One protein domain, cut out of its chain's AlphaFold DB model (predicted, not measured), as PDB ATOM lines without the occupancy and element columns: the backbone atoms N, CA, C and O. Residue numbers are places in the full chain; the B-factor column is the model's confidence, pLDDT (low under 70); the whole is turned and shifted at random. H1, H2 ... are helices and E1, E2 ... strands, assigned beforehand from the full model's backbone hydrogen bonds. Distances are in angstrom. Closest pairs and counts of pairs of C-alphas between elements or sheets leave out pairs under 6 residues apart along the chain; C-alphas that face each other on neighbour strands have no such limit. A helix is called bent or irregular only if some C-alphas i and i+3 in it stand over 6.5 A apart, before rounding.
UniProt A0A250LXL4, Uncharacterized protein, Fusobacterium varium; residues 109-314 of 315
ATOM      1  N   VAL A 109     131.202 135.353 156.335       97.56
ATOM      2  CA  VAL A 109     130.482 135.416 155.052       97.56
ATOM      3  C   VAL A 109     130.379 134.026 154.437       97.56
ATOM      4  O   VAL A 109     129.310 133.655 153.963       97.56
ATOM      5  N   LYS A 110     131.448 133.223 154.499       97.75
ATOM      6  CA  LYS A 110     131.440 131.846 153.980       97.75
ATOM      7  C   LYS A 110     130.408 130.956 154.677       97.75
ATOM      8  O   LYS A 110     129.725 130.208 153.985       97.75
ATOM      9  N   VAL A 111     130.275 131.059 156.002       98.19
ATOM     10  CA  VAL A 111     129.249 130.337 156.778       98.19
ATOM     11  C   VAL A 111     127.840 130.790 156.384       98.19
ATOM     12  O   VAL A 111     126.953 129.962 156.190       98.19
ATOM     13  N   ASN A 112     127.621 132.098 156.245       97.94
ATOM     14  CA  ASN A 112     126.316 132.623 155.845       97.94
ATOM     15  C   ASN A 112     125.940 132.181 154.421       97.94
ATOM     16  O   ASN A 112     124.822 131.727 154.201       97.94
ATOM     17  N   GLU A 113     126.865 132.266 153.462       97.44
ATOM     18  CA  GLU A 113     126.623 131.837 152.078       97.44
ATOM     19  C   GLU A 113     126.370 130.329 151.967       97.44
ATOM     20  O   GLU A 113     125.493 129.923 151.204       97.44
ATOM     21  N   SER A 114     127.071 129.492 152.740       98.06
ATOM     22  CA  SER A 114     126.801 128.052 152.731       98.06
ATOM     23  C   SER A 114     125.452 127.707 153.361       98.06
ATOM     24  O   SER A 114     124.752 126.832 152.853       98.06
ATOM     25  N   ALA A 115     125.024 128.436 154.395       98.31
ATOM     26  CA  ALA A 115     123.673 128.307 154.932       98.31
ATOM     27  C   ALA A 115     122.601 128.718 153.912       98.31
ATOM     28  O   ALA A 115     121.573 128.052 153.798       98.31
ATOM     29  N   GLU A 116     122.833 129.788 153.145       98.00
ATOM     30  CA  GLU A 116     121.925 130.210 152.071       98.00
ATOM     31  C   GLU A 116     121.756 129.143 150.995       98.00
ATOM     32  O   GLU A 116     120.638 128.932 150.522       98.00
ATOM     33  N   GLU A 117     122.839 128.462 150.622       97.88
ATOM     34  CA  GLU A 117     122.797 127.353 149.672       97.88
ATOM     35  C   GLU A 117     122.074 126.131 150.261       97.88
ATOM     36  O   GLU A 117     121.214 125.537 149.601       97.88
ATOM     37  N   PHE A 118     122.378 125.786 151.514       98.31
ATOM     38  CA  PHE A 118     121.804 124.640 152.214       98.31
ATOM     39  C   PHE A 118     120.289 124.778 152.409       98.31
ATOM     40  O   PHE A 118     119.514 123.933 151.954       98.31
ATOM     41  N   TYR A 119     119.848 125.874 153.032       98.56
ATOM     42  CA  TYR A 119     118.428 126.142 153.269       98.56
ATOM     43  C   TYR A 119     117.694 126.567 152.002       98.56
ATOM     44  O   TYR A 119     116.492 126.322 151.888       98.56
ATOM     45  N   GLY A 120     118.401 127.167 151.039       97.75
ATOM     46  CA  GLY A 120     117.823 127.694 149.805       97.75
ATOM     47  C   GLY A 120     117.015 126.655 149.039       97.75
ATOM     48  O   GLY A 120     115.907 126.959 148.610       97.75
ATOM     49  N   LYS A 121     117.499 125.408 148.961       96.31
ATOM     50  CA  LYS A 121     116.775 124.309 148.297       96.31
ATOM     51  C   LYS A 121     115.414 124.046 148.942       96.31
ATOM     52  O   LYS A 121     114.408 123.958 148.241       96.31
ATOM     53  N   LYS A 122     115.371 123.952 150.277       98.38
ATOM     54  CA  LYS A 122     114.119 123.698 151.003       98.38
ATOM     55  C   LYS A 122     113.194 124.913 150.974       98.38
ATOM     56  O   LYS A 122     111.986 124.763 150.844       98.38
ATOM     57  N   LEU A 123     113.743 126.120 151.064       98.50
ATOM     58  CA  LEU A 123     112.963 127.351 150.959       98.50
ATOM     59  C   LEU A 123     112.359 127.525 149.560       98.50
ATOM     60  O   LEU A 123     111.201 127.922 149.459       98.50
ATOM     61  N   GLU A 124     113.089 127.174 148.500       97.19
ATOM     62  CA  GLU A 124     112.560 127.178 147.133       97.19
ATOM     63  C   GLU A 124     111.459 126.124 146.948       97.19
ATOM     64  O   GLU A 124     110.439 126.411 146.325       97.19
ATOM     65  N   GLU A 125     111.612 124.934 147.530       98.06
ATOM     66  CA  GLU A 125     110.568 123.901 147.522       98.06
ATOM     67  C   GLU A 125     109.266 124.397 148.177       98.06
ATOM     68  O   GLU A 125     108.180 124.193 147.635       98.06
ATOM     69  N   LEU A 126     109.375 125.066 149.331       98.31
ATOM     70  CA  LEU A 126     108.227 125.487 150.141       98.31
ATOM     71  C   LEU A 126     107.578 126.792 149.649       98.31
ATOM     72  O   LEU A 126     106.361 126.952 149.743       98.31
ATOM     73  N   PHE A 127     108.374 127.734 149.139       97.19
ATOM     74  CA  PHE A 127     107.942 129.112 148.855       97.19
ATOM     75  C   PHE A 127     108.255 129.585 147.426       97.19
ATOM     76  O   PHE A 127     107.895 130.703 147.048       97.19
ATOM     77  N   GLY A 128     108.914 128.759 146.615       94.94
ATOM     78  CA  GLY A 128     109.410 129.134 145.294       94.94
ATOM     79  C   GLY A 128     110.627 130.062 145.346       94.94
ATOM     80  O   GLY A 128     111.245 130.289 146.381       94.94
ATOM     81  N   ASN A 129     110.957 130.664 144.202       92.38
ATOM     82  CA  ASN A 129     112.134 131.529 144.027       92.38
ATOM     83  C   ASN A 129     111.995 132.935 144.649       92.38
ATOM     84  O   ASN A 129     112.811 133.822 144.401       92.38
ATOM     85  N   ASN A 130     110.949 133.159 145.444       94.56
ATOM     86  CA  ASN A 130     110.574 134.470 145.964       94.56
ATOM     87  C   ASN A 130     111.090 134.689 147.394       94.56
ATOM     88  O   ASN A 130     110.401 135.287 148.218       94.56
ATOM     89  N   VAL A 131     112.283 134.185 147.713       97.25
ATOM     90  CA  VAL A 131     112.820 134.193 149.078       97.25
ATOM     91  C   VAL A 131     114.141 134.946 149.135       97.25
ATOM     92  O   VAL A 131     115.065 134.670 148.375       97.25
ATOM     93  N   LEU A 132     114.247 135.875 150.083       97.69
ATOM     94  CA  LEU A 132     115.500 136.502 150.480       97.69
ATOM     95  C   LEU A 132     115.927 135.963 151.844       97.69
ATOM     96  O   LEU A 132     115.208 136.102 152.833       97.69
ATOM     97  N   GLN A 133     117.126 135.398 151.893       97.75
ATOM     98  CA  GLN A 133     117.774 134.941 153.117       97.75
ATOM     99  C   GLN A 133     118.805 135.984 153.570       97.75
ATOM    100  O   GLN A 133     119.584 136.480 152.751       97.75
ATOM    101  N   VAL A 134     118.798 136.329 154.857       97.50
ATOM    102  CA  VAL A 134     119.762 137.248 155.479       97.50
ATOM    103  C   VAL A 134     120.195 136.659 156.814       97.50
ATOM    104  O   VAL A 134     119.504 136.836 157.816       97.50
ATOM    105  N   TYR A 135     121.325 135.962 156.839       97.62
ATOM    106  CA  TYR A 135     121.803 135.278 158.036       97.62
ATOM    107  C   TYR A 135     122.881 136.048 158.802       97.62
ATOM    108  O   TYR A 135     123.531 136.960 158.308       97.62
ATOM    109  N   ASP A 136     123.036 135.689 160.063       96.25
ATOM    110  CA  ASP A 136     124.027 136.226 160.989       96.25
ATOM    111  C   ASP A 136     124.450 135.070 161.896       96.25
ATOM    112  O   ASP A 136     124.080 134.984 163.073       96.25
ATOM    113  N   ILE A 137     125.077 134.072 161.269       97.31
ATOM    114  CA  ILE A 137     125.416 132.811 161.918       97.31
ATOM    115  C   ILE A 137     126.711 132.987 162.686       97.31
ATOM    116  O   ILE A 137     127.738 133.394 162.145       97.31
ATOM    117  N   TRP A 138     126.668 132.609 163.957       95.38
ATOM    118  CA  TRP A 138     127.855 132.561 164.785       95.38
ATOM    119  C   TRP A 138     128.330 131.120 164.931       95.38
ATOM    120  O   TRP A 138     127.658 130.279 165.535       95.38
ATOM    121  N   PHE A 139     129.518 130.865 164.388       95.25
ATOM    122  CA  PHE A 139     130.227 129.602 164.516       95.25
ATOM    123  C   PHE A 139     131.705 129.884 164.779       95.25
ATOM    124  O   PHE A 139     132.431 130.357 163.908       95.25
ATOM    125  N   ASN A 140     132.155 129.645 166.012       89.06
ATOM    126  CA  ASN A 140     133.478 130.068 166.477       89.06
ATOM    127  C   ASN A 140     134.598 129.103 166.047       89.06
ATOM    128  O   ASN A 140     135.364 128.618 166.887       89.06
ATOM    129  N   ARG A 141     134.659 128.772 164.753       91.88
ATOM    130  CA  ARG A 141     135.688 127.914 164.164       91.88
ATOM    131  C   ARG A 141     136.123 128.411 162.801       91.88
ATOM    132  O   ARG A 141     135.339 128.922 162.010       91.88
ATOM    133  N   ILE A 142     137.409 128.217 162.551       90.81
ATOM    134  CA  ILE A 142     138.026 128.403 161.248       90.81
ATOM    135  C   ILE A 142     138.042 127.038 160.578       90.81
ATOM    136  O   ILE A 142     138.613 126.101 161.132       90.81
ATOM    137  N   LEU A 143     137.420 126.944 159.408       93.56
ATOM    138  CA  LEU A 143     137.352 125.714 158.629       93.56
ATOM    139  C   LEU A 143     138.167 125.836 157.342       93.56
ATOM    140  O   LEU A 143     138.402 126.942 156.849       93.56
ATOM    141  N   GLU A 144     138.561 124.686 156.803       91.56
ATOM    142  CA  GLU A 144     139.050 124.554 155.426       91.56
ATOM    143  C   GLU A 144     137.871 124.369 154.457       91.56
ATOM    144  O   GLU A 144     137.794 125.044 153.434       91.56
ATOM    145  N   ASP A 145     136.905 123.518 154.822       95.12
ATOM    146  CA  ASP A 145     135.643 123.332 154.100       95.12
ATOM    147  C   ASP A 145     134.486 124.030 154.829       95.12
ATOM    148  O   ASP A 145     134.119 123.655 155.944       95.12
ATOM    149  N   TYR A 146     133.902 125.038 154.178       96.38
ATOM    150  CA  TYR A 146     132.760 125.803 154.685       96.38
ATOM    151  C   TYR A 146     131.399 125.261 154.222       96.38
ATOM    152  O   TYR A 146     130.399 125.957 154.405       96.38
ATOM    153  N   SER A 147     131.322 124.063 153.627       97.44
ATOM    154  CA  SER A 147     130.032 123.410 153.375       97.44
ATOM    155  C   SER A 147     129.203 123.353 154.663       97.44
ATOM    156  O   SER A 147     129.731 123.137 155.762       97.44
ATOM    157  N   PHE A 148     127.901 123.621 154.557       97.81
ATOM    158  CA  PHE A 148     127.070 123.763 155.752       97.81
ATOM    159  C   PHE A 148     126.912 122.428 156.482       97.81
ATOM    160  O   PHE A 148     126.921 122.383 157.709       97.81
ATOM    161  N   GLU A 149     126.891 121.324 155.740       97.31
ATOM    162  CA  GLU A 149     126.931 119.966 156.272       97.31
ATOM    163  C   GLU A 149     128.199 119.712 157.100       97.31
ATOM    164  O   GLU A 149     128.115 119.129 158.184       97.31
ATOM    165  N   ASN A 150     129.367 120.184 156.643       97.88
ATOM    166  CA  ASN A 150     130.601 120.083 157.421       97.88
ATOM    167  C   ASN A 150     130.552 120.959 158.680       97.88
ATOM    168  O   ASN A 150     130.962 120.514 159.749       97.88
ATOM    169  N   ILE A 151     129.997 122.171 158.593       97.94
ATOM    170  CA  ILE A 151     129.802 123.051 159.757       97.94
ATOM    171  C   ILE A 151     128.928 122.371 160.820       97.94
ATOM    172  O   ILE A 151     129.294 122.363 161.997       97.94
ATOM    173  N   VAL A 152     127.807 121.764 160.417       97.38
ATOM    174  CA  VAL A 152     126.914 121.014 161.319       97.38
ATOM    175  C   VAL A 152     127.643 119.826 161.941       97.38
ATOM    176  O   VAL A 152     127.590 119.640 163.155       97.38
ATOM    177  N   LYS A 153     128.385 119.061 161.135       97.25
ATOM    178  CA  LYS A 153     129.180 117.928 161.619       97.25
ATOM    179  C   LYS A 153     130.220 118.357 162.661       97.25
ATOM    180  O   LYS A 153     130.273 117.772 163.738       97.25
ATOM    181  N   VAL A 154     131.021 119.385 162.373       97.12
ATOM    182  CA  VAL A 154     132.050 119.894 163.301       97.12
ATOM    183  C   VAL A 154     131.409 120.468 164.567       97.12
ATOM    184  O   VAL A 154     131.934 120.286 165.666       97.12
ATOM    185  N   SER A 155     130.262 121.141 164.437       96.19
ATOM    186  CA  SER A 155     129.481 121.638 165.575       96.19
ATOM    187  C   SER A 155     129.108 120.510 166.541       96.19
ATOM    188  O   SER A 155     129.320 120.665 167.747       96.19
ATOM    189  N   ASP A 156     128.630 119.379 166.018       95.06
ATOM    190  CA  ASP A 156     128.275 118.197 166.808       95.06
ATOM    191  C   ASP A 156     129.513 117.510 167.416       95.06
ATOM    192  O   ASP A 156     129.600 117.341 168.638       95.06
ATOM    193  N   GLU A 157     130.523 117.202 166.593       95.88
ATOM    194  CA  GLU A 157     131.747 116.497 167.009       95.88
ATOM    195  C   GLU A 157     132.518 117.256 168.100       95.88
ATOM    196  O   GLU A 157     132.966 116.668 169.090       95.88
ATOM    197  N   GLU A 158     132.641 118.577 167.957       95.50
ATOM    198  CA  GLU A 158     133.350 119.427 168.914       95.50
ATOM    199  C   GLU A 158     132.450 120.014 170.006       95.50
ATOM    200  O   GLU A 158     132.926 120.788 170.845       95.50
ATOM    201  N   ARG A 159     131.149 119.699 169.997       91.56
ATOM    202  CA  ARG A 159     130.145 120.269 170.916       91.56
ATOM    203  C   ARG A 159     130.188 121.798 170.957       91.56
ATOM    204  O   ARG A 159     130.070 122.420 172.017       91.56
ATOM    205  N   THR A 160     130.405 122.409 169.797       92.81
ATOM    206  CA  THR A 160     130.466 123.863 169.640       92.81
ATOM    207  C   THR A 160     129.127 124.360 169.138       92.81
ATOM    208  O   THR A 160     128.649 123.890 168.114       92.81
ATOM    209  N   ALA A 161     128.527 125.327 169.830       92.25
ATOM    210  CA  ALA A 161     127.230 125.859 169.436       92.25
ATOM    211  C   ALA A 161     127.289 126.521 168.046       92.25
ATOM    212  O   ALA A 161     128.023 127.491 167.848       92.25
ATOM    213  N   LEU A 162     126.476 126.015 167.115       96.94
ATOM    214  CA  LEU A 162     126.139 126.670 165.854       96.94
ATOM    215  C   LEU A 162     124.899 127.537 166.077       96.94
ATOM    216  O   LEU A 162     123.783 127.025 166.147       96.94
ATOM    217  N   ILE A 163     125.095 128.846 166.238       97.62
ATOM    218  CA  ILE A 163     123.992 129.769 166.522       97.62
ATOM    219  C   ILE A 163     123.504 130.379 165.213       97.62
ATOM    220  O   ILE A 163     124.202 131.191 164.606       97.62
ATOM    221  N   ILE A 164     122.289 130.027 164.804       98.12
ATOM    222  CA  ILE A 164     121.674 130.508 163.566       98.12
ATOM    223  C   ILE A 164     120.763 131.682 163.888       98.12
ATOM    224  O   ILE A 164     119.704 131.518 164.500       98.12
ATOM    225  N   LYS A 165     121.171 132.873 163.449       97.25
ATOM    226  CA  LYS A 165     120.356 134.086 163.531       97.25
ATOM    227  C   LYS A 165     120.094 134.655 162.151       97.25
ATOM    228  O   LYS A 165     120.825 134.365 161.206       97.25
ATOM    229  N   GLY A 166     119.077 135.503 162.047       96.31
ATOM    230  CA  GLY A 166     118.818 136.251 160.822       96.31
ATOM    231  C   GLY A 166     117.345 136.364 160.467       96.31
ATOM    232  O   GLY A 166     116.475 136.222 161.324       96.31
ATOM    233  N   GLY A 167     117.094 136.638 159.191       96.56
ATOM    234  CA  GLY A 167     115.773 136.823 158.619       96.56
ATOM    235  C   GLY A 167     115.574 136.041 157.323       96.56
ATOM    236  O   GLY A 167     116.459 136.000 156.468       96.56
ATOM    237  N   ILE A 168     114.384 135.470 157.166       98.31
ATOM    238  CA  ILE A 168     113.887 134.876 155.925       98.31
ATOM    239  C   ILE A 168     112.682 135.704 155.483       98.31
ATOM    240  O   ILE A 168     111.677 135.784 156.191       98.31
ATOM    241  N   TYR A 169     112.791 136.338 154.320       98.31
ATOM    242  CA  TYR A 169     111.762 137.210 153.759       98.31
ATOM    243  C   TYR A 169     111.164 136.548 152.525       98.31
ATOM    244  O   TYR A 169     111.856 136.328 151.533       98.31
ATOM    245  N   ILE A 170     109.878 136.231 152.593       98.38
ATOM    246  CA  ILE A 170     109.137 135.516 151.558       98.38
ATOM    247  C   ILE A 170     108.216 136.519 150.870       98.38
ATOM    248  O   ILE A 170     107.305 137.056 151.500       98.38
ATOM    249  N   PHE A 171     108.461 136.794 149.593       97.81
ATOM    250  CA  PHE A 171     107.669 137.725 148.795       97.81
ATOM    251  C   PHE A 171     106.441 137.014 148.220       97.81
ATOM    252  O   PHE A 171     106.552 136.208 147.296       97.81
ATOM    253  N   GLY A 172     105.267 137.324 148.764       96.81
ATOM    254  CA  GLY A 172     104.005 136.711 148.364       96.81
ATOM    255  C   GLY A 172     102.784 137.537 148.759       96.81
ATOM    256  O   GLY A 172     102.893 138.690 149.180       96.81
ATOM    257  N   ARG A 173     101.596 136.951 148.607       94.94
ATOM    258  CA  ARG A 173     100.313 137.555 149.001       94.94
ATOM    259  C   ARG A 173      99.652 136.776 150.123       94.94
ATOM    260  O   ARG A 173      99.852 135.573 150.231       94.94
ATOM    261  N   VAL A 174      98.869 137.487 150.930       95.44
ATOM    262  CA  VAL A 174      97.981 136.932 151.955       95.44
ATOM    263  C   VAL A 174      96.655 137.672 151.816       95.44
ATOM    264  O   VAL A 174      96.534 138.818 152.246       95.44
ATOM    265  N   GLU A 175      95.685 137.069 151.138       92.06
ATOM    266  CA  GLU A 175      94.393 137.702 150.843       92.06
ATOM    267  C   GLU A 175      93.279 137.184 151.763       92.06
ATOM    268  O   GLU A 175      92.235 137.826 151.909       92.06
ATOM    269  N   ASN A 176      93.485 136.022 152.388       93.69
ATOM    270  CA  ASN A 176      92.500 135.345 153.227       93.69
ATOM    271  C   ASN A 176      93.164 134.415 154.270       93.69
ATOM    272  O   ASN A 176      94.383 134.234 154.305       93.69
ATOM    273  N   ASP A 177      92.333 133.816 155.129       96.25
ATOM    274  CA  ASP A 177      92.786 132.883 156.164       96.25
ATOM    275  C   ASP A 177      93.402 131.597 155.589       96.25
ATOM    276  O   ASP A 177      94.285 131.025 156.222       96.25
ATOM    277  N   GLU A 178      92.981 131.143 154.406       97.69
ATOM    278  CA  GLU A 178      93.555 129.963 153.746       97.69
ATOM    279  C   GLU A 178      95.018 130.216 153.359       97.69
ATOM    280  O   GLU A 178      95.877 129.396 153.680       97.69
ATOM    281  N   ASP A 179      95.329 131.388 152.793       97.75
ATOM    282  CA  ASP A 179      96.708 131.801 152.511       97.75
ATOM    283  C   ASP A 179      97.530 131.864 153.805       97.75
ATOM    284  O   ASP A 179      98.648 131.348 153.875       97.75
ATOM    285  N   ARG A 180      96.965 132.459 154.868       97.62
ATOM    286  CA  ARG A 180      97.619 132.538 156.185       97.62
ATOM    287  C   ARG A 180      97.965 131.144 156.718       97.62
ATOM    288  O   ARG A 180      99.087 130.930 157.186       97.62
ATOM    289  N   GLU A 181      97.022 130.203 156.671       98.19
ATOM    290  CA  GLU A 181      97.246 128.822 157.113       98.19
ATOM    291  C   GLU A 181      98.225 128.071 156.207       98.19
ATOM    292  O   GLU A 181      99.024 127.269 156.698       98.19
ATOM    293  N   TRP A 182      98.232 128.368 154.906       98.31
ATOM    294  CA  TRP A 182      99.212 127.818 153.978       98.31
ATOM    295  C   TRP A 182     100.637 128.227 154.373       98.31
ATOM    296  O   TRP A 182     101.478 127.344 154.557       98.31
ATOM    297  N   TYR A 183     100.904 129.518 154.626       98.50
ATOM    298  CA  TYR A 183     102.222 129.953 155.118       98.50
ATOM    299  C   TYR A 183     102.558 129.344 156.475       98.50
ATOM    300  O   TYR A 183     103.695 128.924 156.681       98.50
ATOM    301  N   ARG A 184     101.586 129.251 157.396       98.50
ATOM    302  CA  ARG A 184     101.798 128.600 158.698       98.50
ATOM    303  C   ARG A 184     102.310 127.171 158.518       98.50
ATOM    304  O   ARG A 184     103.266 126.781 159.188       98.50
ATOM    305  N   LYS A 185     101.704 126.418 157.597       98.62
ATOM    306  CA  LYS A 185     102.125 125.056 157.264       98.62
ATOM    307  C   LYS A 185     103.534 125.032 156.682       98.62
ATOM    308  O   LYS A 185     104.366 124.304 157.203       98.62
ATOM    309  N   GLN A 186     103.831 125.845 155.672       98.56
ATOM    310  CA  GLN A 186     105.168 125.858 155.063       98.56
ATOM    311  C   GLN A 186     106.268 126.246 156.068       98.56
ATOM    312  O   GLN A 186     107.336 125.642 156.088       98.56
ATOM    313  N   ILE A 187     106.002 127.214 156.951       98.69
ATOM    314  CA  ILE A 187     106.934 127.607 158.019       98.69
ATOM    315  C   ILE A 187     107.166 126.447 158.996       98.69
ATOM    316  O   ILE A 187     108.300 126.207 159.408       98.69
ATOM    317  N   TYR A 188     106.109 125.712 159.356       98.69
ATOM    318  CA  TYR A 188     106.234 124.518 160.188       98.69
ATOM    319  C   TYR A 188     107.113 123.448 159.525       98.69
ATOM    320  O   TYR A 188     108.024 122.945 160.180       98.69
ATOM    321  N   GLU A 189     106.892 123.155 158.239       98.75
ATOM    322  CA  GLU A 189     107.702 122.200 157.463       98.75
ATOM    323  C   GLU A 189     109.175 122.631 157.380       98.75
ATOM    324  O   GLU A 189     110.077 121.807 157.515       98.75
ATOM    325  N   PHE A 190     109.446 123.931 157.222       98.75
ATOM    326  CA  PHE A 190     110.816 124.453 157.248       98.75
ATOM    327  C   PHE A 190     111.492 124.232 158.609       98.75
ATOM    328  O   PHE A 190     112.649 123.824 158.673       98.75
ATOM    329  N   ILE A 191     110.770 124.455 159.711       98.56
ATOM    330  CA  ILE A 191     111.298 124.203 161.058       98.56
ATOM    331  C   ILE A 191     111.523 122.704 161.292       98.56
ATOM    332  O   ILE A 191     112.528 122.345 161.905       98.56
ATOM    333  N   GLN A 192     110.649 121.825 160.783       98.62
ATOM    334  CA  GLN A 192     110.889 120.378 160.852       98.62
ATOM    335  C   GLN A 192     112.147 119.993 160.074       98.62
ATOM    336  O   GLN A 192     112.983 119.276 160.615       98.62
ATOM    337  N   PHE A 193     112.355 120.555 158.881       98.62
ATOM    338  CA  PHE A 193     113.600 120.363 158.138       98.62
ATOM    339  C   PHE A 193     114.829 120.786 158.958       98.62
ATOM    340  O   PHE A 193     115.782 120.017 159.052       98.62
ATOM    341  N   MET A 194     114.800 121.953 159.618       98.44
ATOM    342  CA  MET A 194     115.906 122.385 160.489       98.44
ATOM    343  C   MET A 194     116.157 121.415 161.655       98.44
ATOM    344  O   MET A 194     117.301 121.209 162.064       98.44
ATOM    345  N   LYS A 195     115.100 120.822 162.222       98.00
ATOM    346  CA  LYS A 195     115.233 119.799 163.269       98.00
ATOM    347  C   LYS A 195     115.862 118.521 162.719       98.00
ATOM    348  O   LYS A 195     116.792 118.003 163.327       98.00
ATOM    349  N   GLU A 196     115.382 118.041 161.575       97.81
ATOM    350  CA  GLU A 196     115.887 116.841 160.897       97.81
ATOM    351  C   GLU A 196     117.355 116.990 160.487       97.81
ATOM    352  O   GLU A 196     118.125 116.039 160.602       97.81
ATOM    353  N   SER A 197     117.767 118.193 160.076       96.88
ATOM    354  CA  SER A 197     119.161 118.503 159.753       96.88
ATOM    355  C   SER A 197     120.034 118.813 160.973       96.88
ATOM    356  O   SER A 197     121.208 119.127 160.799       96.88
ATOM    357  N   GLY A 198     119.493 118.776 162.196       95.88
ATOM    358  CA  GLY A 198     120.247 119.062 163.424       95.88
ATOM    359  C   GLY A 198     120.631 120.535 163.613       95.88
ATOM    360  O   GLY A 198     121.500 120.856 164.416       95.88
ATOM    361  N   THR A 199     119.992 121.457 162.895       97.56
ATOM    362  CA  THR A 199     120.349 122.885 162.887       97.56
ATOM    363  C   THR A 199     119.408 123.752 163.720       97.56
ATOM    364  O   THR A 199     119.642 124.950 163.888       97.56
ATOM    365  N   PHE A 200     118.352 123.161 164.287       97.75
ATOM    366  CA  PHE A 200     117.386 123.875 165.121       97.75
ATOM    367  C   PHE A 200     117.856 124.115 166.569       97.75
ATOM    368  O   PHE A 200     117.134 124.715 167.357       97.75
ATOM    369  N   GLU A 201     119.052 123.665 166.958       95.75
ATOM    370  CA  GLU A 201     119.467 123.691 168.364       95.75
ATOM    371  C   GLU A 201     119.581 125.096 168.958       95.75
ATOM    372  O   GLU A 201     119.112 125.310 170.070       95.75
ATOM    373  N   TYR A 202     120.193 126.045 168.246       97.19
ATOM    374  CA  TYR A 202     120.409 127.416 168.717       97.19
ATOM    375  C   TYR A 202     119.932 128.427 167.673       97.19
ATOM    376  O   TYR A 202     120.725 129.076 166.996       97.19
ATOM    377  N   VAL A 203     118.613 128.556 167.548       98.12
ATOM    378  CA  VAL A 203     117.946 129.386 166.535       98.12
ATOM    379  C   VAL A 203     117.343 130.663 167.121       98.12
ATOM    380  O   VAL A 203     116.671 130.616 168.153       98.12
ATOM    381  N   ASP A 204     117.551 131.770 166.402       97.12
ATOM    382  CA  ASP A 204     116.944 133.097 166.566       97.12
ATOM    383  C   ASP A 204     116.600 133.681 165.181       97.12
ATOM    384  O   ASP A 204     117.324 134.516 164.631       97.12
ATOM    385  N   LEU A 205     115.508 133.203 164.581       97.50
ATOM    386  CA  LEU A 205     115.128 133.534 163.206       97.50
ATOM    387  C   LEU A 205     113.860 134.382 163.144       97.50
ATOM    388  O   LEU A 205     112.859 134.111 163.807       97.50
ATOM    389  N   ASP A 206     113.910 135.418 162.319       96.81
ATOM    390  CA  ASP A 206     112.765 136.214 161.900       96.81
ATOM    391  C   ASP A 206     112.231 135.658 160.571       96.81
ATOM    392  O   ASP A 206     112.954 135.636 159.580       96.81
ATOM    393  N   ILE A 207     110.971 135.221 160.510       98.06
ATOM    394  CA  ILE A 207     110.341 134.802 159.248       98.06
ATOM    395  C   ILE A 207     109.235 135.792 158.905       98.06
ATOM    396  O   ILE A 207     108.290 135.970 159.674       98.06
ATOM    397  N   LEU A 208     109.369 136.458 157.758       97.56
ATOM    398  CA  LEU A 208     108.464 137.507 157.302       97.56
ATOM    399  C   LEU A 208     107.844 137.135 155.966       97.56
ATOM    400  O   LEU A 208     108.557 136.895 154.995       97.56
ATOM    401  N   ILE A 209     106.517 137.206 155.892       98.19
ATOM    402  CA  ILE A 209     105.822 137.269 154.609       98.19
ATOM    403  C   ILE A 209     105.699 138.740 154.241       98.19
ATOM    404  O   ILE A 209     105.102 139.536 154.973       98.19
ATOM    405  N   VAL A 210     106.307 139.103 153.123       97.06
ATOM    406  CA  VAL A 210     106.345 140.453 152.576       97.06
ATOM    407  C   VAL A 210     105.455 140.482 151.345       97.06
ATOM    408  O   VAL A 210     105.529 139.594 150.507       97.06
ATOM    409  N   ASP A 211     104.626 141.512 151.232       96.00
ATOM    410  CA  ASP A 211     103.799 141.741 150.056       96.00
ATOM    411  C   ASP A 211     104.677 141.755 148.800       96.00
ATOM    412  O   ASP A 211     105.597 142.569 148.696       96.00
ATOM    413  N   GLU A 212     104.411 140.863 147.848       96.19
ATOM    414  CA  GLU A 212     105.204 140.723 146.620       96.19
ATOM    415  C   GLU A 212     105.287 142.025 145.813       96.19
ATOM    416  O   GLU A 212     106.294 142.308 145.158       96.19
ATOM    417  N   ARG A 213     104.288 142.903 145.961       95.62
ATOM    418  CA  ARG A 213     104.282 144.236 145.347       95.62
ATOM    419  C   ARG A 213     105.346 145.156 145.932       95.62
ATOM    420  O   ARG A 213     105.621 146.196 145.347       95.62
ATOM    421  N   ALA A 214     106.005 144.793 147.032       94.56
ATOM    422  CA  ALA A 214     107.219 145.458 147.498       94.56
ATOM    423  C   ALA A 214     108.373 145.376 146.481       94.56
ATOM    424  O   ALA A 214     109.322 146.152 146.582       94.56
ATOM    425  N   LEU A 215     108.293 144.475 145.495       95.25
ATOM    426  CA  LEU A 215     109.288 144.330 144.435       95.25
ATOM    427  C   LEU A 215     109.036 145.241 143.229       95.25
ATOM    428  O   LEU A 215     109.897 145.328 142.354       95.25
ATOM    429  N   ILE A 216     107.910 145.955 143.142       94.44
ATOM    430  CA  ILE A 216     107.688 146.881 142.021       94.44
ATOM    431  C   ILE A 216     108.681 148.055 142.062       94.44
ATOM    432  O   ILE A 216     109.498 148.187 142.975       94.44
ATOM    433  N   SER A 217     108.691 148.908 141.045       91.06
ATOM    434  CA  SER A 217     109.713 149.958 140.911       91.06
ATOM    435  C   SER A 217     109.623 151.030 142.000       91.06
ATOM    436  O   SER A 217     110.647 151.570 142.420       91.06
ATOM    437  N   ASN A 218     108.416 151.347 142.479       90.31
ATOM    438  CA  ASN A 218     108.230 152.319 143.556       90.31
ATOM    439  C   ASN A 218     107.074 151.949 144.505       90.31
ATOM    440  O   ASN A 218     106.046 152.629 144.538       90.31
ATOM    441  N   PRO A 219     107.236 150.892 145.318       92.06
ATOM    442  CA  PRO A 219     106.173 150.381 146.181       92.06
ATOM    443  C   PRO A 219     105.736 151.393 147.249       92.06
ATOM    444  O   PRO A 219     104.569 151.448 147.622       92.06
ATOM    445  N   LYS A 220     106.654 152.250 147.715       91.31
ATOM    446  CA  LYS A 220     106.359 153.260 148.743       91.31
ATOM    447  C   LYS A 220     105.370 154.318 148.252       91.31
ATOM    448  O   LYS A 220     104.566 154.787 149.053       91.31
ATOM    449  N   LYS A 221     105.377 154.648 146.952       92.62
ATOM    450  CA  LYS A 221     104.399 155.578 146.360       92.62
ATOM    451  C   LYS A 221     102.963 155.082 146.485       92.62
ATOM    452  O   LYS A 221     102.063 155.902 146.630       92.62
ATOM    453  N   LEU A 222     102.747 153.763 146.507       91.50
ATOM    454  CA  LEU A 222     101.410 153.196 146.699       91.50
ATOM    455  C   LEU A 222     100.786 153.627 148.030       91.50
ATOM    456  O   LEU A 222      99.568 153.683 148.128       91.50
ATOM    457  N   LEU A 223     101.600 153.961 149.040       91.00
ATOM    458  CA  LEU A 223     101.150 154.353 150.378       91.00
ATOM    459  C   LEU A 223     101.537 155.799 150.752       91.00
ATOM    460  O   LEU A 223     101.458 156.164 151.922       91.00
ATOM    461  N   GLU A 224     101.930 156.646 149.793       90.00
ATOM    462  CA  GLU A 224     102.402 158.018 150.070       90.00
ATOM    463  C   GLU A 224     101.333 158.887 150.758       90.00
ATOM    464  O   GLU A 224     101.629 159.621 151.698       90.00
ATOM    465  N   ASN A 225     100.068 158.725 150.362       88.75
ATOM    466  CA  ASN A 225      98.919 159.445 150.924       88.75
ATOM    467  C   ASN A 225      98.111 158.592 151.918       88.75
ATOM    468  O   ASN A 225      96.888 158.719 152.011       88.75
ATOM    469  N   PHE A 226      98.771 157.668 152.624       90.19
ATOM    470  CA  PHE A 226      98.084 156.762 153.537       90.19
ATOM    471  C   PHE A 226      97.482 157.518 154.746       90.19
ATOM    472  O   PHE A 226      98.186 158.310 155.384       90.19
ATOM    473  N   PRO A 227      96.200 157.300 155.107       88.19
ATOM    474  CA  PRO A 227      95.558 158.062 156.177       88.19
ATOM    475  C   PRO A 227      96.152 157.724 157.551       88.19
ATOM    476  O   PRO A 227      96.344 156.557 157.881       88.19
ATOM    477  N   LYS A 228      96.405 158.745 158.382       84.25
ATOM    478  CA  LYS A 228      97.061 158.572 159.694       84.25
ATOM    479  C   LYS A 228      96.117 158.153 160.829       84.25
ATOM    480  O   LYS A 228      96.576 157.563 161.798       84.25
ATOM    481  N   ASN A 229      94.815 158.417 160.696       87.25
ATOM    482  CA  ASN A 229      93.823 158.227 161.760       87.25
ATOM    483  C   ASN A 229      92.763 157.200 161.341       87.25
ATOM    484  O   ASN A 229      91.642 157.566 160.996       87.25
ATOM    485  N   LEU A 230      93.131 155.919 161.330       88.88
ATOM    486  CA  LEU A 230      92.216 154.810 161.054       88.88
ATOM    487  C   LEU A 230      92.222 153.822 162.218       88.88
ATOM    488  O   LEU A 230      93.258 153.623 162.856       88.88
ATOM    489  N   SER A 231      91.081 153.168 162.447       89.25
ATOM    490  CA  SER A 231      91.048 151.949 163.257       89.25
ATOM    491  C   SER A 231      91.966 150.896 162.629       89.25
ATOM    492  O   SER A 231      92.257 150.947 161.432       89.25
ATOM    493  N   GLU A 232      92.435 149.920 163.400       85.75
ATOM    494  CA  GLU A 232      93.341 148.905 162.862       85.75
ATOM    495  C   GLU A 232      92.726 148.121 161.689       85.75
ATOM    496  O   GLU A 232      93.392 147.913 160.673       85.75
ATOM    497  N   ASN A 233      91.443 147.764 161.783       85.88
ATOM    498  CA  ASN A 233      90.731 147.054 160.720       85.88
ATOM    499  C   ASN A 233      90.594 147.905 159.451       85.88
ATOM    500  O   ASN A 233      90.895 147.427 158.352       85.88
ATOM    501  N   ASP A 234      90.211 149.178 159.588       89.81
ATOM    502  CA  ASP A 234      90.107 150.091 158.444       89.81
ATOM    503  C   ASP A 234      91.477 150.368 157.828       89.81
ATOM    504  O   ASP A 234      91.607 150.468 156.608       89.81
ATOM    505  N   ARG A 235      92.523 150.429 158.659       87.94
ATOM    506  CA  ARG A 235      93.913 150.584 158.228       87.94
ATOM    507  C   ARG A 235      94.348 149.418 157.344       87.94
ATOM    508  O   ARG A 235      94.884 149.656 156.263       87.94
ATOM    509  N   ARG A 236      94.101 148.172 157.768       86.75
ATOM    510  CA  ARG A 236      94.427 146.967 156.980       86.75
ATOM    511  C   ARG A 236      93.659 146.952 155.659       86.75
ATOM    512  O   ARG A 236      94.269 146.858 154.593       86.75
ATOM    513  N   LYS A 237      92.341 147.178 155.709       88.88
ATOM    514  CA  LYS A 237      91.493 147.262 154.511       88.88
ATOM    515  C   LYS A 237      91.983 148.338 153.540       88.88
ATOM    516  O   LYS A 237      92.135 148.065 152.351       88.88
ATOM    517  N   LYS A 238      92.290 149.540 154.040       90.62
ATOM    518  CA  LYS A 238      92.761 150.643 153.200       90.62
ATOM    519  C   LYS A 238      94.135 150.367 152.597       90.62
ATOM    520  O   LYS A 238      94.360 150.699 151.437       90.62
ATOM    521  N   LYS A 239      95.038 149.738 153.359       89.31
ATOM    522  CA  LYS A 239      96.365 149.331 152.871       89.31
ATOM    523  C   LYS A 239      96.207 148.357 151.709       89.31
ATOM    524  O   LYS A 239      96.778 148.618 150.656       89.31
ATOM    525  N   ARG A 240      95.368 147.323 151.851       88.19
ATOM    526  CA  ARG A 240      95.044 146.397 150.753       88.19
ATOM    527  C   ARG A 240      94.507 147.126 149.526       88.19
ATOM    528  O   ARG A 240      95.014 146.919 148.432       88.19
ATOM    529  N   GLU A 241      93.517 148.005 149.697       90.75
ATOM    530  CA  GLU A 241      92.945 148.785 148.589       90.75
ATOM    531  C   GLU A 241      93.997 149.608 147.835       90.75
ATOM    532  O   GLU A 241      93.992 149.623 146.609       90.75
ATOM    533  N   MET A 242      94.893 150.290 148.552       92.62
ATOM    534  CA  MET A 242      95.928 151.125 147.935       92.62
ATOM    535  C   MET A 242      97.021 150.285 147.265       92.62
ATOM    536  O   MET A 242      97.473 150.626 146.173       92.62
ATOM    537  N   MET A 243      97.402 149.158 147.873       92.12
ATOM    538  CA  MET A 243      98.404 148.254 147.309       92.12
ATOM    539  C   MET A 243      97.946 147.610 145.992       92.12
ATOM    540  O   MET A 243      98.791 147.369 145.133       92.12
ATOM    541  N   LYS A 244      96.632 147.436 145.762       92.94
ATOM    542  CA  LYS A 244      96.085 146.916 144.487       92.94
ATOM    543  C   LYS A 244      96.515 147.704 143.251       92.94
ATOM    544  O   LYS A 244      96.570 147.152 142.157       92.94
ATOM    545  N   ALA A 245      96.860 148.985 143.400       92.62
ATOM    546  CA  ALA A 245      97.381 149.774 142.285       92.62
ATOM    547  C   ALA A 245      98.717 149.225 141.730       92.62
ATOM    548  O   ALA A 245      99.049 149.506 140.582       92.62
ATOM    549  N   GLY A 246      99.449 148.420 142.510       94.81
ATOM    550  CA  GLY A 246     100.661 147.721 142.079       94.81
ATOM    551  C   GLY A 246     100.428 146.351 141.431       94.81
ATOM    552  O   GLY A 246     101.384 145.789 140.903       94.81
ATOM    553  N   ASP A 247      99.200 145.812 141.441       95.38
ATOM    554  CA  ASP A 247      98.917 144.440 140.977       95.38
ATOM    555  C   ASP A 247      99.325 144.241 139.518       95.38
ATOM    556  O   ASP A 247      99.963 143.249 139.176       95.38
ATOM    557  N   LYS A 248      98.984 145.208 138.657       96.06
ATOM    558  CA  LYS A 248      99.305 145.141 137.231       96.06
ATOM    559  C   LYS A 248     100.814 145.197 136.987       96.06
ATOM    560  O   LYS A 248     101.323 144.378 136.238       96.06
ATOM    561  N   GLU A 249     101.520 146.130 137.634       96.19
ATOM    562  CA  GLU A 249     102.978 146.255 137.470       96.19
ATOM    563  C   GLU A 249     103.686 144.972 137.907       96.19
ATOM    564  O   GLU A 249     104.570 144.502 137.200       96.19
ATOM    565  N   PHE A 250     103.279 144.382 139.034       95.62
ATOM    566  CA  PHE A 250     103.854 143.120 139.486       95.62
ATOM    567  C   PHE A 250     103.516 141.956 138.542       95.62
ATOM    568  O   PHE A 250     104.400 141.177 138.199       95.62
ATOM    569  N   ALA A 251     102.263 141.845 138.090       95.50
ATOM    570  CA  ALA A 251     101.835 140.780 137.179       95.50
ATOM    571  C   ALA A 251     102.542 140.828 135.813       95.50
ATOM    572  O   ALA A 251     102.738 139.782 135.195       95.50
ATOM    573  N   ASP A 252     102.938 142.021 135.362       96.81
ATOM    574  CA  ASP A 252     103.682 142.221 134.116       96.81
ATOM    575  C   ASP A 252     105.183 141.856 134.255       96.81
ATOM    576  O   ASP A 252     105.880 141.747 133.243       96.81
ATOM    577  N   MET A 253     105.697 141.630 135.475       96.12
ATOM    578  CA  MET A 253     107.088 141.217 135.698       96.12
ATOM    579  C   MET A 253     107.303 139.730 135.395       96.12
ATOM    580  O   MET A 253     106.585 138.843 135.858       96.12
ATOM    581  N   SER A 254     108.384 139.424 134.685       95.88
ATOM    582  CA  SER A 254     108.842 138.052 134.491       95.88
ATOM    583  C   SER A 254     109.466 137.470 135.765       95.88
ATOM    584  O   SER A 254     110.052 138.175 136.589       95.88
ATOM    585  N   LYS A 255     109.459 136.135 135.881       93.88
ATOM    586  CA  LYS A 255     110.157 135.413 136.966       93.88
ATOM    587  C   LYS A 255     111.631 135.814 137.094       93.88
ATOM    588  O   LYS A 255     112.147 135.931 138.199       93.88
ATOM    589  N   LYS A 256     112.304 136.052 135.959       95.38
ATOM    590  CA  LYS A 256     113.707 136.487 135.928       95.38
ATOM    591  C   LYS A 256     113.873 137.892 136.506       95.38
ATOM    592  O   LYS A 256     114.838 138.137 137.220       95.38
ATOM    593  N   GLU A 257     112.953 138.809 136.215       95.75
ATOM    594  CA  GLU A 257     112.979 140.162 136.781       95.75
ATOM    595  C   GLU A 257     112.732 140.150 138.288       95.75
ATOM    596  O   GLU A 257     113.464 140.817 139.014       95.75
ATOM    597  N   ILE A 258     111.767 139.355 138.761       95.44
ATOM    598  CA  ILE A 258     111.499 139.157 140.193       95.44
ATOM    599  C   ILE A 258     112.758 138.647 140.902       95.44
ATOM    600  O   ILE A 258     113.230 139.278 141.848       95.44
ATOM    601  N   LEU A 259     113.357 137.565 140.393       95.06
ATOM    602  CA  LEU A 259     114.569 136.981 140.967       95.06
ATOM    603  C   LEU A 259     115.740 137.973 140.962       95.06
ATOM    604  O   LEU A 259     116.430 138.130 141.966       95.06
ATOM    605  N   ASN A 260     115.943 138.693 139.856       95.19
ATOM    606  CA  ASN A 260     116.985 139.714 139.764       95.19
ATOM    607  C   ASN A 260     116.780 140.842 140.779       95.19
ATOM    608  O   ASN A 260     117.762 141.336 141.330       95.19
ATOM    609  N   LYS A 261     115.530 141.251 141.028       95.25
ATOM    610  CA  LYS A 261     115.223 142.262 142.040       95.25
ATOM    611  C   LYS A 261     115.491 141.761 143.448       95.25
ATOM    612  O   LYS A 261     116.065 142.505 144.227       95.25
ATOM    613  N   ILE A 262     115.116 140.525 143.765       95.69
ATOM    614  CA  ILE A 262     115.405 139.930 145.076       95.69
ATOM    615  C   ILE A 262     116.921 139.834 145.287       95.69
ATOM    616  O   ILE A 262     117.434 140.298 146.301       95.69
ATOM    617  N   ASN A 263     117.652 139.330 144.290       94.38
ATOM    618  CA  ASN A 263     119.108 139.182 144.345       94.38
ATOM    619  C   ASN A 263     119.869 140.518 144.356       94.38
ATOM    620  O   ASN A 263     121.048 140.543 144.708       94.38
ATOM    621  N   SER A 264     119.228 141.623 143.959       94.56
ATOM    622  CA  SER A 264     119.816 142.962 144.029       94.56
ATOM    623  C   SER A 264     119.506 143.710 145.326       94.56
ATOM    624  O   SER A 264     120.016 144.820 145.515       94.56
ATOM    625  N   ILE A 265     118.701 143.130 146.224       95.25
ATOM    626  CA  ILE A 265     118.441 143.707 147.541       95.25
ATOM    627  C   ILE A 265     119.739 143.727 148.350       95.25
ATOM    628  O   ILE A 265     120.410 142.712 148.504       95.25
ATOM    629  N   ASN A 266     120.050 144.894 148.917       95.88
ATOM    630  CA  ASN A 266     121.115 145.039 149.899       95.88
ATOM    631  C   ASN A 266     120.669 144.399 151.223       95.88
ATOM    632  O   ASN A 266     119.825 144.953 151.932       95.88
ATOM    633  N   LYS A 267     121.211 143.225 151.537       96.00
ATOM    634  CA  LYS A 267     120.838 142.404 152.692       96.00
ATOM    635  C   LYS A 267     121.134 143.105 154.011       96.00
ATOM    636  O   LYS A 267     120.281 143.096 154.904       96.00
ATOM    637  N   ALA A 268     122.291 143.764 154.119       93.31
ATOM    638  CA  ALA A 268     122.674 144.489 155.329       93.31
ATOM    639  C   ALA A 268     121.673 145.605 155.684       93.31
ATOM    640  O   ALA A 268     121.349 145.815 156.856       93.31
ATOM    641  N   GLU A 269     121.145 146.308 154.680       92.62
ATOM    642  CA  GLU A 269     120.142 147.355 154.885       92.62
ATOM    643  C   GLU A 269     118.724 146.803 155.051       92.62
ATOM    644  O   GLU A 269     117.948 147.325 155.862       92.62
ATOM    645  N   TYR A 270     118.376 145.754 154.302       91.44
ATOM    646  CA  TYR A 270     117.010 145.235 154.250       91.44
ATOM    647  C   TYR A 270     116.528 144.723 155.606       91.44
ATOM    648  O   TYR A 270     115.376 144.975 155.970       91.44
ATOM    649  N   ARG A 271     117.433 144.130 156.402       77.81
ATOM    650  CA  ARG A 271     117.146 143.659 157.768       77.81
ATOM    651  C   ARG A 271     116.449 144.718 158.628       77.81
ATOM    652  O   ARG A 271     115.560 144.394 159.409       77.81
ATOM    653  N   ASN A 272     116.810 145.988 158.441       81.00
ATOM    654  CA  ASN A 272     116.321 147.104 159.251       81.00
ATOM    655  C   ASN A 272     115.222 147.939 158.572       81.00
ATOM    656  O   ASN A 272     114.646 148.821 159.210       81.00
ATOM    657  N   ARG A 273     114.979 147.755 157.266       82.31
ATOM    658  CA  ARG A 273     114.197 148.705 156.448       82.31
ATOM    659  C   ARG A 273     113.309 148.044 155.389       82.31
ATOM    660  O   ARG A 273     113.052 148.649 154.344       82.31
ATOM    661  N   PHE A 274     112.823 146.832 155.643       84.06
ATOM    662  CA  PHE A 274     111.869 146.185 154.745       84.06
ATOM    663  C   PHE A 274     110.537 146.962 154.671       84.06
ATOM    664  O   PHE A 274     110.153 147.700 155.582       84.06
ATOM    665  N   PHE A 275     109.824 146.807 153.557       87.75
ATOM    666  CA  PHE A 275     108.527 147.434 153.306       87.75
ATOM    667  C   PHE A 275     107.510 146.358 152.946       87.75
ATOM    668  O   PHE A 275     107.840 145.439 152.211       87.75
ATOM    669  N   GLY A 276     106.270 146.507 153.415       90.00
ATOM    670  CA  GLY A 276     105.171 145.650 152.972       90.00
ATOM    671  C   GLY A 276     104.996 144.353 153.759       90.00
ATOM    672  O   GLY A 276     104.358 143.451 153.245       90.00
ATOM    673  N   GLY A 277     105.494 144.239 154.994       93.69
ATOM    674  CA  GLY A 277     105.203 143.059 155.822       93.69
ATOM    675  C   GLY A 277     103.700 142.788 155.951       93.69
ATOM    676  O   GLY A 277     102.904 143.733 156.048       93.69
ATOM    677  N   LEU A 278     103.347 141.504 155.919       95.31
ATOM    678  CA  LEU A 278     101.992 140.956 155.987       95.31
ATOM    679  C   LEU A 278     101.837 140.051 157.207       95.31
ATOM    680  O   LEU A 278     100.932 140.264 158.014       95.31
ATOM    681  N   LEU A 279     102.753 139.097 157.359       97.19
ATOM    682  CA  LEU A 279     102.826 138.152 158.470       97.19
ATOM    683  C   LEU A 279     104.252 138.110 159.005       97.19
ATOM    684  O   LEU A 279     105.208 138.241 158.238       97.19
ATOM    685  N   TYR A 280     104.393 137.881 160.303       96.81
ATOM    686  CA  TYR A 280     105.693 137.700 160.932       96.81
ATOM    687  C   TYR A 280     105.633 136.663 162.037       96.81
ATOM    688  O   TYR A 280     104.704 136.666 162.846       96.81
ATOM    689  N   VAL A 281     106.653 135.813 162.070       96.94
ATOM    690  CA  VAL A 281     106.893 134.841 163.131       96.94
ATOM    691  C   VAL A 281     108.311 135.034 163.640       96.94
ATOM    692  O   VAL A 281     109.265 135.009 162.857       96.94
ATOM    693  N   LYS A 282     108.456 135.152 164.958       96.31
ATOM    694  CA  LYS A 282     109.736 134.976 165.627       96.31
ATOM    695  C   LYS A 282     109.921 133.521 166.039       96.31
ATOM    696  O   LYS A 282     109.137 132.965 166.811       96.31
ATOM    697  N   VAL A 283     110.988 132.910 165.540       97.19
ATOM    698  CA  VAL A 283     111.346 131.522 165.823       97.19
ATOM    699  C   VAL A 283     112.540 131.488 166.765       97.19
ATOM    700  O   VAL A 283     113.625 131.949 166.416       97.19
ATOM    701  N   TYR A 284     112.338 130.909 167.949       97.12
ATOM    702  CA  TYR A 284     113.417 130.640 168.891       97.12
ATOM    703  C   TYR A 284     113.467 129.176 169.261       97.12
ATOM    704  O   TYR A 284     112.479 128.625 169.732       97.12
ATOM    705  N   SER A 285     114.646 128.580 169.176       96.94
ATOM    706  CA  SER A 285     114.863 127.282 169.816       96.94
ATOM    707  C   SER A 285     114.841 127.404 171.354       96.94
ATOM    708  O   SER A 285     115.342 128.400 171.899       96.94
ATOM    709  N   PRO A 286     114.358 126.386 172.086       96.31
ATOM    710  CA  PRO A 286     114.394 126.378 173.550       96.31
ATOM    711  C   PRO A 286     115.807 126.515 174.136       96.31
ATOM    712  O   PRO A 286     115.995 127.239 175.118       96.31
ATOM    713  N   LYS A 287     116.833 125.883 173.536       95.69
ATOM    714  CA  LYS A 287     118.217 126.033 174.028       95.69
ATOM    715  C   LYS A 287     118.730 127.462 173.835       95.69
ATOM    716  O   LYS A 287     119.431 127.957 174.716       95.69
ATOM    717  N   TYR A 288     118.361 128.148 172.747       96.12
ATOM    718  CA  TYR A 288     118.719 129.557 172.564       96.12
ATOM    719  C   TYR A 288     118.094 130.455 173.636       96.12
ATOM    720  O   TYR A 288     118.815 131.250 174.241       96.12
ATOM    721  N   ILE A 289     116.796 130.296 173.928       96.19
ATOM    722  CA  ILE A 289     116.103 131.057 174.988       96.19
ATOM    723  C   ILE A 289     116.846 130.909 176.319       96.19
ATOM    724  O   ILE A 289     117.197 131.914 176.942       96.19
ATOM    725  N   LYS A 290     117.151 129.666 176.710       94.88
ATOM    726  CA  LYS A 290     117.868 129.351 177.956       94.88
ATOM    727  C   LYS A 290     119.272 129.945 177.980       94.88
ATOM    728  O   LYS A 290     119.661 130.566 178.966       94.88
ATOM    729  N   ALA A 291     120.028 129.791 176.894       93.56
ATOM    730  CA  ALA A 291     121.393 130.300 176.800       93.56
ATOM    731  C   ALA A 291     121.457 131.835 176.867       93.56
ATOM    732  O   ALA A 291     122.386 132.382 177.458       93.56
ATOM    733  N   GLN A 292     120.466 132.523 176.293       94.81
ATOM    734  CA  GLN A 292     120.390 133.987 176.263       94.81
ATOM    735  C   GLN A 292     119.587 134.593 177.428       94.81
ATOM    736  O   GLN A 292     119.488 135.816 177.511       94.81
ATOM    737  N   LYS A 293     119.040 133.767 178.335       93.81
ATOM    738  CA  LYS A 293     118.211 134.193 179.482       93.81
ATOM    739  C   LYS A 293     117.020 135.063 179.064       93.81
ATOM    740  O   LYS A 293     116.750 136.115 179.644       93.81
ATOM    741  N   LEU A 294     116.329 134.646 178.006       91.44
ATOM    742  CA  LEU A 294     115.159 135.348 177.475       91.44
ATOM    743  C   LEU A 294     113.886 134.910 178.211       91.44
ATOM    744  O   LEU A 294     112.973 134.358 177.604       91.44
ATOM    745  N   ASP A 295     113.825 135.163 179.520       85.06
ATOM    746  CA  ASP A 295     112.780 134.643 180.424       85.06
ATOM    747  C   ASP A 295     111.354 135.114 180.072       85.06
ATOM    748  O   ASP A 295     110.359 134.561 180.535       85.06
ATOM    749  N   ASN A 296     111.234 136.148 179.236       88.88
ATOM    750  CA  ASN A 296     109.966 136.665 178.727       88.88
ATOM    751  C   ASN A 296     109.472 135.957 177.450       88.88
ATOM    752  O   ASN A 296     108.418 136.327 176.925       88.88
ATOM    753  N   ARG A 297     110.232 135.001 176.903       88.00
ATOM    754  CA  ARG A 297     109.870 134.245 175.700       88.00
ATOM    755  C   ARG A 297     109.315 132.871 176.070       88.00
ATOM    756  O   ARG A 297     109.841 132.182 176.933       88.00
ATOM    757  N   GLU A 298     108.251 132.475 175.380       87.62
ATOM    758  CA  GLU A 298     107.667 131.139 175.507       87.62
ATOM    759  C   GLU A 298     108.609 130.102 174.879       87.62
ATOM    760  O   GLU A 298     108.948 130.209 173.698       87.62
ATOM    761  N   GLU A 299     109.004 129.090 175.653       90.00
ATOM    762  CA  GLU A 299     109.702 127.920 175.121       90.00
ATOM    763  C   GLU A 299     108.733 127.096 174.269       90.00
ATOM    764  O   GLU A 299     107.707 126.615 174.752       90.00
ATOM    765  N   LYS A 300     109.055 126.943 172.985       90.94
ATOM    766  CA  LYS A 300     108.272 126.151 172.038       90.94
ATOM    767  C   LYS A 300     109.178 125.114 171.410       90.94
ATOM    768  O   LYS A 300     110.175 125.461 170.791       90.94
ATOM    769  N   GLU A 301     108.784 123.853 171.521       92.19
ATOM    770  CA  GLU A 301     109.484 122.769 170.833       92.19
ATOM    771  C   GLU A 301     109.130 122.730 169.344       92.19
ATOM    772  O   GLU A 301     109.892 122.191 168.563       92.19
ATOM    773  N   TYR A 302     108.027 123.353 168.909       94.56
ATOM    774  CA  TYR A 302     107.547 123.310 167.517       94.56
ATOM    775  C   TYR A 302     107.262 121.889 167.019       94.56
ATOM    776  O   TYR A 302     107.578 121.537 165.884       94.56
ATOM    777  N   ASP A 303     106.673 121.053 167.870       94.75
ATOM    778  CA  ASP A 303     106.288 119.682 167.510       94.75
ATOM    779  C   ASP A 303     104.973 119.638 166.731       94.75
ATOM    780  O   ASP A 303     104.698 118.682 166.012       94.75
ATOM    781  N   THR A 304     104.165 120.697 166.819       96.31
ATOM    782  CA  THR A 304     102.888 120.803 166.108       96.31
ATOM    783  C   THR A 304     102.796 122.112 165.333       96.31
ATOM    784  O   THR A 304     103.323 123.142 165.756       96.31
ATOM    785  N   ILE A 305     102.046 122.107 164.228       95.56
ATOM    786  CA  ILE A 305     101.787 123.310 163.421       95.56
ATOM    787  C   ILE A 305     101.185 124.461 164.245       95.56
ATOM    788  O   ILE A 305     101.477 125.627 163.997       95.56
ATOM    789  N   ASN A 306     100.416 124.146 165.293       94.06
ATOM    790  CA  ASN A 306      99.798 125.132 166.185       94.06
ATOM    791  C   ASN A 306     100.816 125.912 167.036       94.06
ATOM    792  O   ASN A 306     100.473 126.938 167.631       94.06
ATOM    793  N   ASN A 307     102.071 125.455 167.107       94.38
ATOM    794  CA  ASN A 307     103.146 126.215 167.739       94.38
ATOM    795  C   ASN A 307     103.602 127.408 166.875       94.38
ATOM    796  O   ASN A 307     104.184 128.353 167.414       94.38
ATOM    797  N   ILE A 308     103.285 127.410 165.574       96.38
ATOM    798  CA  ILE A 308     103.525 128.538 164.670       96.38
ATOM    799  C   ILE A 308     102.421 129.580 164.851       96.38
ATOM    800  O   ILE A 308     101.335 129.496 164.276       96.38
ATOM    801  N   LYS A 309     102.721 130.589 165.668       94.62
ATOM    802  CA  LYS A 309     101.856 131.745 165.909       94.62
ATOM    803  C   LYS A 309     102.500 132.974 165.282       94.62
ATOM    804  O   LYS A 309     103.670 133.228 165.545       94.62
ATOM    805  N   PHE A 310     101.739 133.718 164.485       96.44
ATOM    806  CA  PHE A 310     102.195 134.998 163.958       96.44
ATOM    807  C   PHE A 310     102.199 136.033 165.085       96.44
ATOM    808  O   PHE A 310     101.170 136.243 165.728       96.44
ATOM    809  N   ASP A 311     103.344 136.662 165.351       93.75
ATOM    810  CA  ASP A 311     103.448 137.704 166.378       93.75
ATOM    811  C   ASP A 311     102.759 139.002 165.923       93.75
ATOM    812  O   ASP A 311     102.270 139.767 166.754       93.75
ATOM    813  N   TRP A 312     102.688 139.255 164.610       92.50
ATOM    814  CA  TRP A 312     101.808 140.278 164.044       92.50
ATOM    815  C   TRP A 312     101.287 139.906 162.654       92.50
ATOM    816  O   TRP A 312     101.954 139.241 161.860       92.50
ATOM    817  N   GLU A 313     100.079 140.394 162.368       92.75
ATOM    818  CA  GLU A 313      99.362 140.204 161.109       92.75
ATOM    819  C   GLU A 313      98.824 141.557 160.633       92.75
ATOM    820  O   GLU A 313      98.109 142.246 161.361       92.75
ATOM    821  N   THR A 314      99.180 141.980 159.422       88.25
ATOM    822  CA  THR A 314      98.758 143.281 158.858       88.25
ATOM    823  C   THR A 314      98.234 143.186 157.434       88.25
ATOM    824  O   THR A 314      98.128 144.215 156.754       88.25
TER     825      THR A 314
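What this domain is: This is residues 109 to 314 of the 315 residues of an uncharacterized protein of Fusobacterium varium (UniProt A0A250LXL4). Look first for a twisted sheet of four strands through the middle of the domain, with two long helices, H1 and H3, over one face and the short helix H8 over part of the other. Beyond the last residues of E2 and E3, the helices H4, H5 and H6 make a group at one end of the longest axis; H2 and the loop of residues 136 to 147 make the other end, and the last 22 residues, with no named element, fold back past the edge strand E4. The printed part has 206 residues with nine named helices and four named strands, in the order H1 E1 H2 E2 H3 E3 H4 H5 H6 H7 H8 E4 H9, and its class is mixed, helices and strands. The sheet runs E1 E2 E3 E4 and is mixed: E2 and E3 are parallel, the other neighbours antiparallel. The whole is compact, with a radius of gyration of the C-alphas of 18.2 A and spans of 55 by 37 by 27 A.

How they stand to each other: Begin with the inner strands E2, residues 163 to 172, and E3, residues 202 to 211, which are parallel at 14 degrees; N 168 and O 206 are 2.8 A apart, within hydrogen-bond range. The edge strand E1, residues 131 to 135, is antiparallel to E2 at 161 degrees, with N 134 and O 167 at 2.9 A. The other edge strand, E4, residues 277 to 284, is antiparallel to E3 at 172 degrees, with N 207 and O 281 at 2.9 A. H3, residues 177 to 196, is on the sheet at a height of 9.6 A, over E3 and E4 and along the strands. E2, H3 and E3 form a strand-helix-strand unit, two parallel neighbour strands with a helix between, and its crossover is right-handed. On the same face, H1, residues 109 to 127, lies over E1 and E2 at a height of 8.0 A. H1 and H3 touch at Leu 126 and Gln 186, whose C-alphas are the closest at 5.8 A; they run opposite ways at a steep tilt of 47 degrees. On the opposite face, H8, residues 267 to 273, runs across the strands at a height of 9.5 A. H2, residues 148 to 157, is not on the sheet but touches H1, the closest C-alphas being those of Ser 114 and Phe 148, 5.3 A. H6, residues 232 to 251, touches H5, residues 219 to 223, at Leu 222 and Met 243, closest C-alphas 5.8 A, and H4, residues 212 to 215, at Arg 213 and Phe 250, closest C-alphas 6.0 A. H4, H7, residues 255 to 263, and H9, residues 286 to 292, only graze the sheet. Every O i to N i+4 pair is within hydrogen-bond range in H2, H3, H7 and H9, against 13 of 15 in H1, 11 of 16 in H6, 2 of 3 in H8 and 0 of 1 in H5, where 2 of 2 O i to N i+3 pairs are; H4 is too short for an i+4 pair.

Where its parts are: Find C-alpha 109 at (130.482, 135.416, 155.052); from there H1 runs 24.2 A, with a kink of 43 degrees near residue 121. Find C-alpha 163 at (123.992, 129.769, 166.522), where E2 begins; it spans 27.9 A, E3 28.8 A and E4 19.8 A. H3 spans 28.5 A. H6 spans 28.2 A and is irregular, C-alphas 245 and 248 being 7.1 A apart. H9 ends at C-alpha 292, (120.390, 133.987, 176.263).

The domain as a whole: The two C-alphas farthest apart are those of Glu 144 and Asn 229, 56.7 A. The printed part has no cut. The link from E1 to H2, 12 residues, is long. Near the end, residues 312 to 313 pair antiparallel with residues 279 to 280 of E4. The mean pLDDT of the printed part is 94.6, and no printed residue is under 70.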